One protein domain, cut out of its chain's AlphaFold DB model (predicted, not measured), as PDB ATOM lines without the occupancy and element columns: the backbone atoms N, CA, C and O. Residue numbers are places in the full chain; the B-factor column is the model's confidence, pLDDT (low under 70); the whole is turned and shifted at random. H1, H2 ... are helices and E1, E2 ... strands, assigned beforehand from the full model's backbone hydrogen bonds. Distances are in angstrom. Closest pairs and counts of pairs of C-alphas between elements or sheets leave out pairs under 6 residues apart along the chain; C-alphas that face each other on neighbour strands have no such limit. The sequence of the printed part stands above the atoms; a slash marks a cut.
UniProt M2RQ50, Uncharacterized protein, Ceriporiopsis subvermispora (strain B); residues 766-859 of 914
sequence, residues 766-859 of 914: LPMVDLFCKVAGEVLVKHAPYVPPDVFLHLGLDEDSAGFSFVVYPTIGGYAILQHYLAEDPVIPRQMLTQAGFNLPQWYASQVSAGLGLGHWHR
ATOM      1  N   LEU A 766     120.051 125.191  65.951       52.25
ATOM      2  CA  LEU A 766     120.094 124.541  67.257       52.25
ATOM      3  C   LEU A 766     118.750 124.787  67.965       52.25
ATOM      4  O   LEU A 766     118.394 125.949  68.194       52.25
ATOM      5  N   PRO A 767     117.984 123.741  68.324       60.00
ATOM      6  CA  PRO A 767     116.838 123.888  69.207       60.00
ATOM      7  C   PRO A 767     117.261 124.561  70.515       60.00
ATOM      8  O   PRO A 767     118.337 124.296  71.046       60.00
ATOM      9  N   MET A 768     116.387 125.383  71.101       56.56
ATOM     10  CA  MET A 768     116.680 126.026  72.393       56.56
ATOM     11  C   MET A 768     117.001 124.987  73.491       56.56
ATOM     12  O   MET A 768     117.831 125.239  74.358       56.56
ATOM     13  N   VAL A 769     116.393 123.798  73.405       59.81
ATOM     14  CA  VAL A 769     116.636 122.624  74.266       59.81
ATOM     15  C   VAL A 769     118.094 122.143  74.199       59.81
ATOM     16  O   VAL A 769     118.672 121.781  75.224       59.81
ATOM     17  N   ASP A 770     118.722 122.204  73.027       67.69
ATOM     18  CA  ASP A 770     120.096 121.746  72.807       67.69
ATOM     19  C   ASP A 770     121.107 122.743  73.396       67.69
ATOM     20  O   ASP A 770     122.157 122.336  73.892       67.69
ATOM     21  N   LEU A 771     120.768 124.040  73.437       70.19
ATOM     22  CA  LEU A 771     121.560 125.059  74.140       70.19
ATOM     23  C   LEU A 771     121.577 124.812  75.657       70.19
ATOM     24  O   LEU A 771     122.649 124.865  76.261       70.19
ATOM     25  N   PHE A 772     120.428 124.469  76.265       75.56
ATOM     26  CA  PHE A 772     120.374 124.050  77.675       75.56
ATOM     27  C   PHE A 772     121.296 122.851  77.936       75.56
ATOM     28  O   PHE A 772     122.052 122.859  78.906       75.56
ATOM     29  N   CYS A 773     121.279 121.851  77.050       80.62
ATOM     30  CA  CYS A 773     122.116 120.655  77.166       80.62
ATOM     31  C   CYS A 773     123.617 120.966  77.024       80.62
ATOM     32  O   CYS A 773     124.414 120.560  77.872       80.62
ATOM     33  N   LYS A 774     124.003 121.725  75.988       77.88
ATOM     34  CA  LYS A 774     125.398 122.096  75.697       77.88
ATOM     35  C   LYS A 774     126.020 122.884  76.851       77.88
ATOM     36  O   LYS A 774     127.062 122.486  77.367       77.88
ATOM     37  N   VAL A 775     125.355 123.949  77.308       77.50
ATOM     38  CA  VAL A 775     125.887 124.805  78.381       77.50
ATOM     39  C   VAL A 775     125.892 124.073  79.728       77.50
ATOM     40  O   VAL A 775     126.860 124.195  80.475       77.50
ATOM     41  N   ALA A 776     124.884 123.245  80.033       82.38
ATOM     42  CA  ALA A 776     124.906 122.409  81.237       82.38
ATOM     43  C   ALA A 776     126.094 121.426  81.242       82.38
ATOM     44  O   ALA A 776     126.762 121.287  82.267       82.38
ATOM     45  N   GLY A 777     126.403 120.801  80.100       83.31
ATOM     46  CA  GLY A 777     127.592 119.961  79.934       83.31
ATOM     47  C   GLY A 777     128.892 120.738  80.163       83.31
ATOM     48  O   GLY A 777     129.702 120.346  81.000       83.31
ATOM     49  N   GLU A 778     129.073 121.876  79.488       80.38
ATOM     50  CA  GLU A 778     130.270 122.727  79.608       80.38
ATOM     51  C   GLU A 778     130.493 123.242  81.047       80.38
ATOM     52  O   GLU A 778     131.618 123.198  81.556       80.38
ATOM     53  N   VAL A 779     129.427 123.646  81.752       81.12
ATOM     54  CA  VAL A 779     129.487 124.044  83.172       81.12
ATOM     55  C   VAL A 779     129.893 122.877  84.081       81.12
ATOM     56  O   VAL A 779     130.661 123.080  85.025       81.12
ATOM     57  N   LEU A 780     129.445 121.649  83.804       83.50
ATOM     58  CA  LEU A 780     129.878 120.473  84.566       83.50
ATOM     59  C   LEU A 780     131.348 120.113  84.279       83.50
ATOM     60  O   LEU A 780     132.106 119.853  85.215       83.50
ATOM     61  N   VAL A 781     131.793 120.176  83.016       83.56
ATOM     62  CA  VAL A 781     133.209 119.966  82.635       83.56
ATOM     63  C   VAL A 781     134.113 120.934  83.411       83.56
ATOM     64  O   VAL A 781     135.119 120.520  83.991       83.56
ATOM     65  N   LYS A 782     133.732 122.218  83.463       81.38
ATOM     66  CA  LYS A 782     134.493 123.312  84.088       81.38
ATOM     67  C   LYS A 782     134.715 123.144  85.598       81.38
ATOM     68  O   LYS A 782     135.745 123.585  86.106       81.38
ATOM     69  N   HIS A 783     133.770 122.536  86.318       78.44
ATOM     70  CA  HIS A 783     133.794 122.443  87.787       78.44
ATOM     71  C   HIS A 783     134.098 121.032  88.338       78.44
ATOM     72  O   HIS A 783     134.077 120.825  89.556       78.44
ATOM     73  N   ALA A 784     134.438 120.076  87.470       76.81
ATOM     74  CA  ALA A 784     134.951 118.757  87.841       76.81
ATOM     75  C   ALA A 784     136.346 118.824  88.527       76.81
ATOM     76  O   ALA A 784     137.064 119.818  88.383       76.81
ATOM     77  N   PRO A 785     136.800 117.782  89.261       78.56
ATOM     78  CA  PRO A 785     136.124 116.519  89.574       78.56
ATOM     79  C   PRO A 785     135.116 116.606  90.731       78.56
ATOM     80  O   PRO A 785     135.365 117.256  91.751       78.56
ATOM     81  N   TYR A 786     134.033 115.833  90.588       78.50
ATOM     82  CA  TYR A 786     132.952 115.639  91.570       78.50
ATOM     83  C   TYR A 786     133.120 114.397  92.461       78.50
ATOM     84  O   TYR A 786     132.295 114.148  93.334       78.50
ATOM     85  N   VAL A 787     134.174 113.612  92.234       74.12
ATOM     86  CA  VAL A 787     134.464 112.338  92.910       74.12
ATOM     87  C   VAL A 787     135.872 112.423  93.539       74.12
ATOM     88  O   VAL A 787     136.727 113.138  93.005       74.12
ATOM     89  N   PRO A 788     136.158 111.751  94.673       70.38
ATOM     90  CA  PRO A 788     137.507 111.712  95.246       70.38
ATOM     91  C   PRO A 788     138.499 110.896  94.385       70.38
ATOM     92  O   PRO A 788     138.108 109.842  93.882       70.38
ATOM     93  N   PRO A 789     139.794 111.279  94.301       67.88
ATOM     94  CA  PRO A 789     140.863 110.473  93.682       67.88
ATOM     95  C   PRO A 789     140.865 109.001  94.119       67.88
ATOM     96  O   PRO A 789     140.885 108.095  93.289       67.88
ATOM     97  N   ASP A 790     140.717 108.756  95.426       67.31
ATOM     98  CA  ASP A 790     140.678 107.408  96.003       67.31
ATOM     99  C   ASP A 790     139.523 106.542  95.460       67.31
ATOM    100  O   ASP A 790     139.612 105.315  95.472       67.31
ATOM    101  N   VAL A 791     138.438 107.163  94.980       67.00
ATOM    102  CA  VAL A 791     137.238 106.484  94.465       67.00
ATOM    103  C   VAL A 791     137.332 106.246  92.954       67.00
ATOM    104  O   VAL A 791     136.908 105.185  92.504       67.00
ATOM    105  N   PHE A 792     137.971 107.133  92.175       66.31
ATOM    106  CA  PHE A 792     138.257 106.881  90.749       66.31
ATOM    107  C   PHE A 792     139.013 105.557  90.544       66.31
ATOM    108  O   PHE A 792     138.626 104.744  89.704       66.31
ATOM    109  N   LEU A 793     140.014 105.287  91.390       61.41
ATOM    110  CA  LEU A 793     140.786 104.039  91.364       61.41
ATOM    111  C   LEU A 793     139.950 102.788  91.698       61.41
ATOM    112  O   LEU A 793     140.258 101.705  91.205       61.41
ATOM    113  N   HIS A 794     138.894 102.918  92.510       61.03
ATOM    114  CA  HIS A 794     137.963 101.818  92.805       61.03
ATOM    115  C   HIS A 794     136.912 101.621  91.701       61.03
ATOM    116  O   HIS A 794     136.455 100.499  91.496       61.03
ATOM    117  N   LEU A 795     136.573 102.685  90.968       62.97
ATOM    118  CA  LEU A 795     135.698 102.664  89.790       62.97
ATOM    119  C   LEU A 795     136.424 102.218  88.504       62.97
ATOM    120  O   LEU A 795     135.791 102.086  87.460       62.97
ATOM    121  N   GLY A 796     137.743 101.993  88.554       56.88
ATOM    122  CA  GLY A 796     138.543 101.604  87.387       56.88
ATOM    123  C   GLY A 796     138.757 102.729  86.368       56.88
ATOM    124  O   GLY A 796     139.008 102.448  85.199       56.88
ATOM    125  N   LEU A 797     138.645 103.988  86.800       58.34
ATOM    126  CA  LEU A 797     138.815 105.177  85.966       58.34
ATOM    127  C   LEU A 797     140.251 105.706  86.099       58.34
ATOM    128  O   LEU A 797     140.678 106.053  87.201       58.34
ATOM    129  N   ASP A 798     140.996 105.783  84.992       55.31
ATOM    130  CA  ASP A 798     142.357 106.337  85.003       55.31
ATOM    131  C   ASP A 798     142.334 107.853  85.269       55.31
ATOM    132  O   ASP A 798     141.616 108.592  84.591       55.31
ATOM    133  N   GLU A 799     143.188 108.342  86.174       51.28
ATOM    134  CA  GLU A 799     143.341 109.785  86.436       51.28
ATOM    135  C   GLU A 799     143.793 110.567  85.182       51.28
ATOM    136  O   GLU A 799     143.392 111.714  84.989       51.28
ATOM    137  N   ASP A 800     144.563 109.934  84.290       50.84
ATOM    138  CA  ASP A 800     145.009 110.513  83.011       50.84
ATOM    139  C   ASP A 800     143.918 110.501  81.913       50.84
ATOM    140  O   ASP A 800     144.047 111.200  80.907       50.84
ATOM    141  N   SER A 801     142.827 109.743  82.094       46.75
ATOM    142  CA  SER A 801     141.680 109.693  81.167       46.75
ATOM    143  C   SER A 801     140.618 110.762  81.479       46.75
ATOM    144  O   SER A 801     139.530 110.742  80.902       46.75
ATOM    145  N   ALA A 802     140.921 111.712  82.373       45.25
ATOM    146  CA  ALA A 802     140.006 112.697  82.959       45.25
ATOM    147  C   ALA A 802     139.544 113.842  82.024       45.25
ATOM    148  O   ALA A 802     139.401 114.995  82.436       45.25
ATOM    149  N   GLY A 803     139.229 113.525  80.766       53.25
ATOM    150  CA  GLY A 803     138.262 114.307  80.002       53.25
ATOM    151  C   GLY A 803     136.870 114.080  80.595       53.25
ATOM    152  O   GLY A 803     136.198 113.122  80.223       53.25
ATOM    153  N   PHE A 804     136.453 114.936  81.534       64.25
ATOM    154  CA  PHE A 804     135.156 114.862  82.222       64.25
ATOM    155  C   PHE A 804     133.979 115.199  81.289       64.25
ATOM    156  O   PHE A 804     133.360 116.252  81.395       64.25
ATOM    157  N   SER A 805     133.702 114.305  80.342       70.38
ATOM    158  CA  SER A 805     132.713 114.468  79.277       70.38
ATOM    159  C   SER A 805     131.286 114.187  79.759       70.38
ATOM    160  O   SER A 805     130.737 113.121  79.481       70.38
ATOM    161  N   PHE A 806     130.669 115.155  80.435       80.69
ATOM    162  CA  PHE A 806     129.242 115.105  80.763       80.69
ATOM    163  C   PHE A 806     128.395 115.282  79.501       80.69
ATOM    164  O   PHE A 806     128.524 116.289  78.802       80.69
ATOM    165  N   VAL A 807     127.499 114.331  79.229       83.38
ATOM    166  CA  VAL A 807     126.510 114.447  78.149       83.38
ATOM    167  C   VAL A 807     125.143 114.671  78.778       83.38
ATOM    168  O   VAL A 807     124.560 113.762  79.363       83.38
ATOM    169  N   VAL A 808     124.637 115.898  78.673       85.88
ATOM    170  CA  VAL A 808     123.286 116.253  79.124       85.88
ATOM    171  C   VAL A 808     122.318 116.084  77.956       85.88
ATOM    172  O   VAL A 808     122.641 116.487  76.840       85.88
ATOM    173  N   TYR A 809     121.147 115.491  78.188       85.50
ATOM    174  CA  TYR A 809     120.134 115.271  77.149       85.50
ATOM    175  C   TYR A 809     118.703 115.430  77.695       85.50
ATOM    176  O   TYR A 809     118.472 115.191  78.884       85.50
ATOM    177  N   PRO A 810     117.724 115.849  76.869       83.81
ATOM    178  CA  PRO A 810     116.355 116.070  77.325       83.81
ATOM    179  C   PRO A 810     115.608 114.750  77.558       83.81
ATOM    180  O   PRO A 810     115.765 113.780  76.816       83.81
ATOM    181  N   THR A 811     114.745 114.734  78.572       82.94
ATOM    182  CA  THR A 811     113.866 113.612  78.929       82.94
ATOM    183  C   THR A 811     112.461 114.122  79.260       82.94
ATOM    184  O   THR A 811     112.245 115.319  79.436       82.94
ATOM    185  N   ILE A 812     111.485 113.215  79.379       78.56
ATOM    186  CA  ILE A 812     110.082 113.568  79.674       78.56
ATOM    187  C   ILE A 812     109.953 114.350  81.003       78.56
ATOM    188  O   ILE A 812     109.109 115.233  81.115       78.56
ATOM    189  N   GLY A 813     110.822 114.076  81.987       74.69
ATOM    190  CA  GLY A 813     110.850 114.770  83.282       74.69
ATOM    191  C   GLY A 813     111.773 115.998  83.367       74.69
ATOM    192  O   GLY A 813     111.730 116.720  84.365       74.69
ATOM    193  N   GLY A 814     112.618 116.260  82.364       84.44
ATOM    194  CA  GLY A 814     113.617 117.329  82.435       84.44
ATOM    195  C   GLY A 814     114.841 117.080  81.558       84.44
ATOM    196  O   GLY A 814     114.717 116.965  80.342       84.44
ATOM    197  N   TYR A 815     116.022 117.035  82.172       86.00
ATOM    198  CA  TYR A 815     117.297 116.785  81.498       86.00
ATOM    199  C   TYR A 815     118.131 115.784  82.300       86.00
ATOM    200  O   TYR A 815     118.423 116.038  83.465       86.00
ATOM    201  N   ALA A 816     118.522 114.661  81.705       87.12
ATOM    202  CA  ALA A 816     119.395 113.678  82.347       87.12
ATOM    203  C   ALA A 816     120.872 113.997  82.079       87.12
ATOM    204  O   ALA A 816     121.219 114.455  80.989       87.12
ATOM    205  N   ILE A 817     121.738 113.747  83.066       87.69
ATOM    206  CA  ILE A 817     123.198 113.832  82.921       87.69
ATOM    207  C   ILE A 817     123.750 112.409  82.794       87.69
ATOM    208  O   ILE A 817     123.892 111.726  83.805       87.69
ATOM    209  N   LEU A 818     124.103 111.989  81.577       82.00
ATOM    210  CA  LEU A 818     124.758 110.703  81.334       82.00
ATOM    211  C   LEU A 818     126.148 110.693  81.987       82.00
ATOM    212  O   LEU A 818     127.004 111.493  81.593       82.00
ATOM    213  N   GLN A 819     126.411 109.783  82.934       72.31
ATOM    214  CA  GLN A 819     127.755 109.641  83.514       72.31
ATOM    215  C   GLN A 819     128.108 108.209  83.943       72.31
ATOM    216  O   GLN A 819     127.513 107.642  84.853       72.31
ATOM    217  N   HIS A 820     129.202 107.673  83.386       63.56
ATOM    218  CA  HIS A 820     129.660 106.275  83.525       63.56
ATOM    219  C   HIS A 820     130.052 105.779  84.941       63.56
ATOM    220  O   HIS A 820     130.657 104.714  85.053       63.56
ATOM    221  N   TYR A 821     129.777 106.529  86.012       70.12
ATOM    222  CA  TYR A 821     130.082 106.133  87.396       70.12
ATOM    223  C   TYR A 821     128.896 106.225  88.369       70.12
ATOM    224  O   TYR A 821     129.083 106.001  89.564       70.12
ATOM    225  N   LEU A 822     127.696 106.558  87.892       70.44
ATOM    226  CA  LEU A 822     126.460 106.439  88.668       70.44
ATOM    227  C   LEU A 822     125.664 105.231  88.159       70.44
ATOM    228  O   LEU A 822     125.802 104.841  87.002       70.44
ATOM    229  N   ALA A 823     124.866 104.613  89.033       65.44
ATOM    230  CA  ALA A 823     123.977 103.511  88.649       65.44
ATOM    231  C   ALA A 823     122.701 104.006  87.940       65.44
ATOM    232  O   ALA A 823     122.111 103.276  87.152       65.44
ATOM    233  N   GLU A 824     122.313 105.254  88.210       79.75
ATOM    234  CA  GLU A 824     121.181 105.964  87.621       79.75
ATOM    235  C   GLU A 824     121.662 107.356  87.184       79.75
ATOM    236  O   GLU A 824     122.385 108.024  87.930       79.75
ATOM    237  N   ASP A 825     121.274 107.803  85.986       85.06
ATOM    238  CA  ASP A 825     121.630 109.132  85.480       85.06
ATOM    239  C   ASP A 825     120.744 110.209  86.143       85.06
ATOM    240  O   ASP A 825     119.520 110.192  85.975       85.06
ATOM    241  N   PRO A 826     121.309 111.172  86.898       85.31
ATOM    242  CA  PRO A 826     120.513 112.119  87.668       85.31
ATOM    243  C   PRO A 826     119.773 113.100  86.752       85.31
ATOM    244  O   PRO A 826     120.378 113.813  85.946       85.31
ATOM    245  N   VAL A 827     118.449 113.160  86.918       87.50
ATOM    246  CA  VAL A 827     117.559 114.027  86.137       87.50
ATOM    247  C   VAL A 827     117.391 115.384  86.821       87.50
ATOM    248  O   VAL A 827     116.903 115.484  87.945       87.50
ATOM    249  N   ILE A 828     117.767 116.445  86.114       86.88
ATOM    250  CA  ILE A 828     117.539 117.840  86.485       86.88
ATOM    251  C   ILE A 828     116.117 118.232  86.038       86.88
ATOM    252  O   ILE A 828     115.833 118.185  84.835       86.88
ATOM    253  N   PRO A 829     115.218 118.676  86.934       85.44
ATOM    254  CA  PRO A 829     113.919 119.214  86.536       85.44
ATOM    255  C   PRO A 829     114.077 120.432  85.617       85.44
ATOM    256  O   PRO A 829     114.859 121.338  85.913       85.44
ATOM    257  N   ARG A 830     113.296 120.511  84.530       78.25
ATOM    258  CA  ARG A 830     113.400 121.594  83.523       78.25
ATOM    259  C   ARG A 830     113.345 123.006  84.126       78.25
ATOM    260  O   ARG A 830     114.034 123.897  83.639       78.25
ATOM    261  N   GLN A 831     112.573 123.185  85.200       78.62
ATOM    262  CA  GLN A 831     112.426 124.449  85.930       78.62
ATOM    263  C   GLN A 831     113.710 124.908  86.648       78.62
ATOM    264  O   GLN A 831     113.907 126.110  86.820       78.62
ATOM    265  N   MET A 832     114.598 123.988  87.047       78.94
ATOM    266  CA  MET A 832     115.869 124.342  87.691       78.94
ATOM    267  C   MET A 832     116.861 124.933  86.686       78.94
ATOM    268  O   MET A 832     117.503 125.930  86.999       78.94
ATOM    269  N   LEU A 833     116.926 124.410  85.452       75.38
ATOM    270  CA  LEU A 833     117.790 124.997  84.416       75.38
ATOM    271  C   LEU A 833     117.335 126.392  83.951       75.38
ATOM    272  O   LEU A 833     118.129 127.149  83.404       75.38
ATOM    273  N   THR A 834     116.072 126.761  84.171       71.88
ATOM    274  CA  THR A 834     115.566 128.111  83.866       71.88
ATOM    275  C   THR A 834     115.805 129.138  84.980       71.88
ATOM    276  O   THR A 834     115.491 130.309  84.792       71.88
ATOM    277  N   GLN A 835     116.346 128.743  86.140       75.94
ATOM    278  CA  GLN A 835     116.591 129.654  87.263       75.94
ATOM    279  C   GLN A 835     118.018 130.215  87.228       75.94
ATOM    280  O   GLN A 835     118.980 129.492  87.478       75.94
ATOM    281  N   ALA A 836     118.149 131.530  87.029       68.25
ATOM    282  CA  ALA A 836     119.437 132.230  86.918       68.25
ATOM    283  C   ALA A 836     120.401 132.043  88.116       68.25
ATOM    284  O   ALA A 836     121.610 132.228  87.994       68.25
ATOM    285  N   GLY A 837     119.864 131.691  89.292       73.31
ATOM    286  CA  GLY A 837     120.627 131.415  90.514       73.31
ATOM    287  C   GLY A 837     120.943 129.934  90.772       73.31
ATOM    288  O   GLY A 837     121.583 129.628  91.777       73.31
ATOM    289  N   PHE A 838     120.494 129.000  89.925       81.88
ATOM    290  CA  PHE A 838     120.660 127.564  90.167       81.88
ATOM    291  C   PHE A 838     122.130 127.141  90.035       81.88
ATOM    292  O   PHE A 838     122.760 127.349  89.003       81.88
ATOM    293  N   ASN A 839     122.698 126.526  91.073       83.31
ATOM    294  CA  ASN A 839     124.093 126.085  91.062       83.31
ATOM    295  C   ASN A 839     124.193 124.617  90.616       83.31
ATOM    296  O   ASN A 839     124.258 123.708  91.449       83.31
ATOM    297  N   LEU A 840     124.187 124.385  89.297       85.56
ATOM    298  CA  LEU A 840     124.260 123.041  88.709       85.56
ATOM    299  C   LEU A 840     125.470 122.224  89.223       85.56
ATOM    300  O   LEU A 840     125.250 121.085  89.637       85.56
ATOM    301  N   PRO A 841     126.715 122.750  89.287       85.56
ATOM    302  CA  PRO A 841     127.839 121.999  89.847       85.56
ATOM    303  C   PRO A 841     127.636 121.579  91.307       85.56
ATOM    304  O   PRO A 841     127.967 120.453  91.669       85.56
ATOM    305  N   GLN A 842     127.085 122.452  92.156       84.50
ATOM    306  CA  GLN A 842     126.827 122.128  93.562       84.50
ATOM    307  C   GLN A 842     125.694 121.100  93.713       84.50
ATOM    308  O   GLN A 842     125.806 120.179  94.525       84.50
ATOM    309  N   TRP A 843     124.626 121.223  92.918       86.25
ATOM    310  CA  TRP A 843     123.533 120.250  92.879       86.25
ATOM    311  C   TRP A 843     124.044 118.879  92.424       86.25
ATOM    312  O   TRP A 843     123.854 117.890  93.131       86.25
ATOM    313  N   TYR A 844     124.792 118.819  91.321       86.62
ATOM    314  CA  TYR A 844     125.353 117.571  90.806       86.62
ATOM    315  C   TYR A 844     126.343 116.934  91.792       86.62
ATOM    316  O   TYR A 844     126.266 115.733  92.045       86.62
ATOM    317  N   ALA A 845     127.194 117.734  92.448       82.44
ATOM    318  CA  ALA A 845     128.056 117.258  93.531       82.44
ATOM    319  C   ALA A 845     127.256 116.586  94.664       82.44
ATOM    320  O   ALA A 845     127.681 115.549  95.175       82.44
ATOM    321  N   SER A 846     126.089 117.132  95.039       83.50
ATOM    322  CA  SER A 846     125.232 116.491  96.045       83.50
ATOM    323  C   SER A 846     124.630 115.168  95.562       83.50
ATOM    324  O   SER A 846     124.699 114.194  96.311       83.50
ATOM    325  N   GLN A 847     124.158 115.083  94.309       84.25
ATOM    326  CA  GLN A 847     123.627 113.838  93.734       84.25
ATOM    327  C   GLN A 847     124.701 112.744  93.676       84.25
ATOM    328  O   GLN A 847     124.487 111.633  94.157       84.25
ATOM    329  N   VAL A 848     125.903 113.081  93.192       82.00
ATOM    330  CA  VAL A 848     127.060 112.170  93.172       82.00
ATOM    331  C   VAL A 848     127.433 111.714  94.588       82.00
ATOM    332  O   VAL A 848     127.708 110.534  94.803       82.00
ATOM    333  N   SER A 849     127.400 112.617  95.576       79.62
ATOM    334  CA  SER A 849     127.698 112.258  96.969       79.62
ATOM    335  C   SER A 849     126.647 111.336  97.596       79.62
ATOM    336  O   SER A 849     127.009 110.483  98.406       79.62
ATOM    337  N   ALA A 850     125.376 111.462  97.202       80.12
ATOM    338  CA  ALA A 850     124.295 110.597  97.659       80.12
ATOM    339  C   ALA A 850     124.380 109.209  97.004       80.12
ATOM    340  O   ALA A 850     124.475 108.210  97.714       80.12
ATOM    341  N   GLY A 851     124.442 109.148  95.668       77.62
ATOM    342  CA  GLY A 851     124.482 107.890  94.911       77.62
ATOM    343  C   GLY A 851     125.716 107.023  95.188       77.62
ATOM    344  O   GLY A 851     125.628 105.800  95.150       77.62
ATOM    345  N   LEU A 852     126.857 107.633  95.535       76.12
ATOM    346  CA  LEU A 852     128.076 106.913  95.936       76.12
ATOM    347  C   LEU A 852     128.214 106.718  97.462       76.12
ATOM    348  O   LEU A 852     129.247 106.235  97.927       76.12
ATOM    349  N   GLY A 853     127.224 107.122  98.269       73.88
ATOM    350  CA  GLY A 853     127.266 107.010  99.735       73.88
ATOM    351  C   GLY A 853     128.352 107.861 100.419       73.88
ATOM    352  O   GLY A 853     128.686 107.642 101.587       73.88
ATOM    353  N   LEU A 854     128.912 108.852  99.722       71.94
ATOM    354  CA  LEU A 854     130.026 109.705 100.158       71.94
ATOM    355  C   LEU A 854     129.558 110.849 101.079       71.94
ATOM    356  O   LEU A 854     129.990 111.993 100.925       71.94
ATOM    357  N   GLY A 855     128.706 110.540 102.064       59.44
ATOM    358  CA  GLY A 855     127.960 111.482 102.922       59.44
ATOM    359  C   GLY A 855     128.775 112.394 103.859       59.44
ATOM    360  O   GLY A 855     128.247 112.887 104.849       59.44
ATOM    361  N   HIS A 856     130.063 112.597 103.583       56.03
ATOM    362  CA  HIS A 856     130.939 113.559 104.254       56.03
ATOM    363  C   HIS A 856     131.976 114.211 103.313       56.03
ATOM    364  O   HIS A 856     132.814 114.987 103.781       56.03
ATOM    365  N   TRP A 857     131.961 113.932 101.997       58.53
ATOM    366  CA  TRP A 857     132.913 114.527 101.048       58.53
ATOM    367  C   TRP A 857     132.511 115.952 100.651       58.53
ATOM    368  O   TRP A 857     132.198 116.261  99.503       58.53
ATOM    369  N   HIS A 858     132.557 116.864 101.617       53.72
ATOM    370  CA  HIS A 858     132.344 118.288 101.385       53.72
ATOM    371  C   HIS A 858     133.587 118.958 100.778       53.72
ATOM    372  O   HIS A 858     134.124 119.921 101.335       53.72
ATOM    373  N   ARG A 859     134.017 118.519  99.583       54.75
ATOM    374  CA  ARG A 859     134.650 119.480  98.673       54.75
ATOM    375  C   ARG A 859     133.580 120.534  98.402       54.75
ATOM    376  O   ARG A 859     132.553 120.233  97.800       54.75
TER     377      ARG A 859
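AT A GLANCE: This is residues 766 to 859 of the 914 residues of an uncharacterized protein of Ceriporiopsis subvermispora (strain B) (UniProt M2RQ50). A small three-stranded sheet, E1 E2 E3, has the longest helix, H1, lying slantwise over one face at E1, while H4 meets the second half of H1 with its first residues and stands nearly square to it. H3 follows directly on E3 at the sheet's edge, while short H2 lies away from the sheet, its centre 16.5 A from the mean of the C-alphas, and the long link of residues 793 to 806 leads from it back to E1. The 94 printed residues hold four named helices and three named strands, in the order H1 H2 E1 E2 E3 H3 H4; the sheet's order is E1 - E2 - E3, antiparallel throughout, and the class is mixed, helices and strands. The whole is compact, with a radius of gyration of the C-alphas of 13.4 A and spans of 38 by 26 by 22 A.

IN THESE COORDINATES: Start with the sheet: find C-alpha 807 at (126.510, 114.447, 78.149), from where E1 runs through residues 807 to 811, 12.7 A long. E2, residues 814 to 818, comes back over 13.0 A, and E3 is residues 827 to 829. H1 is residues 768 to 783; look for C-alpha 768 at (116.680, 126.026, 72.393), 23.3 A from C-alpha 783. H2 is residues 789 to 792 and H3 residues 830 to 833. H4, residues 840 to 851, runs 16.4 A to C-alpha 851 at (124.482, 107.890, 94.911).

HOW THE PARTS SIT: The strands form a meander, each the antiparallel neighbour of the one before, and E1 and E2 and E2 and E3 are hairpins. Between E1 and E2 look at N 809 and O 816, 3.0 A apart; between E2 and E3 at N 828 and O 815, 2.8 A apart. H1 is on the sheet, two layers with the helix on one face, at a height over the sheet of 7.9 A; it lies over E1 and runs slantwise to it at 40 degrees on the local plane. Their closest C-alphas, of Cys 773 and Val 808, are 5.0 A apart. With residues 776 to 783 alone H1 touches residues 840 to 841 of H4; the closest C-alphas, of Leu 780 and Pro 841, are 5.9 A apart, and the lines are only just about perpendicular at 72 degrees. H4 only grazes the sheet with residues 840 to 847, and H3 only grazes it with residues 830 to 833. H3 and H1 are close but not clearly touching, the closest C-alphas, of Phe 772 and Leu 833, being 7.3 A apart. H2 is not on the sheet and is apart from H1, H3 and H4. Every O i to N i+4 pair is within hydrogen-bond range in H1 and H4; H2 and H3 are too short for such a pair.

THE WHOLE: The C-alphas farthest apart, of Leu 766 and His 856, are 40.1 A apart. The printed part has no cut, and its one long link, of 14 residues, joins H2 to E1. Mean pLDDT of the printed part is 73.6; look for values under 70 at 29 residues, among them 766 to 770, 789 to 804 and 855 to 859.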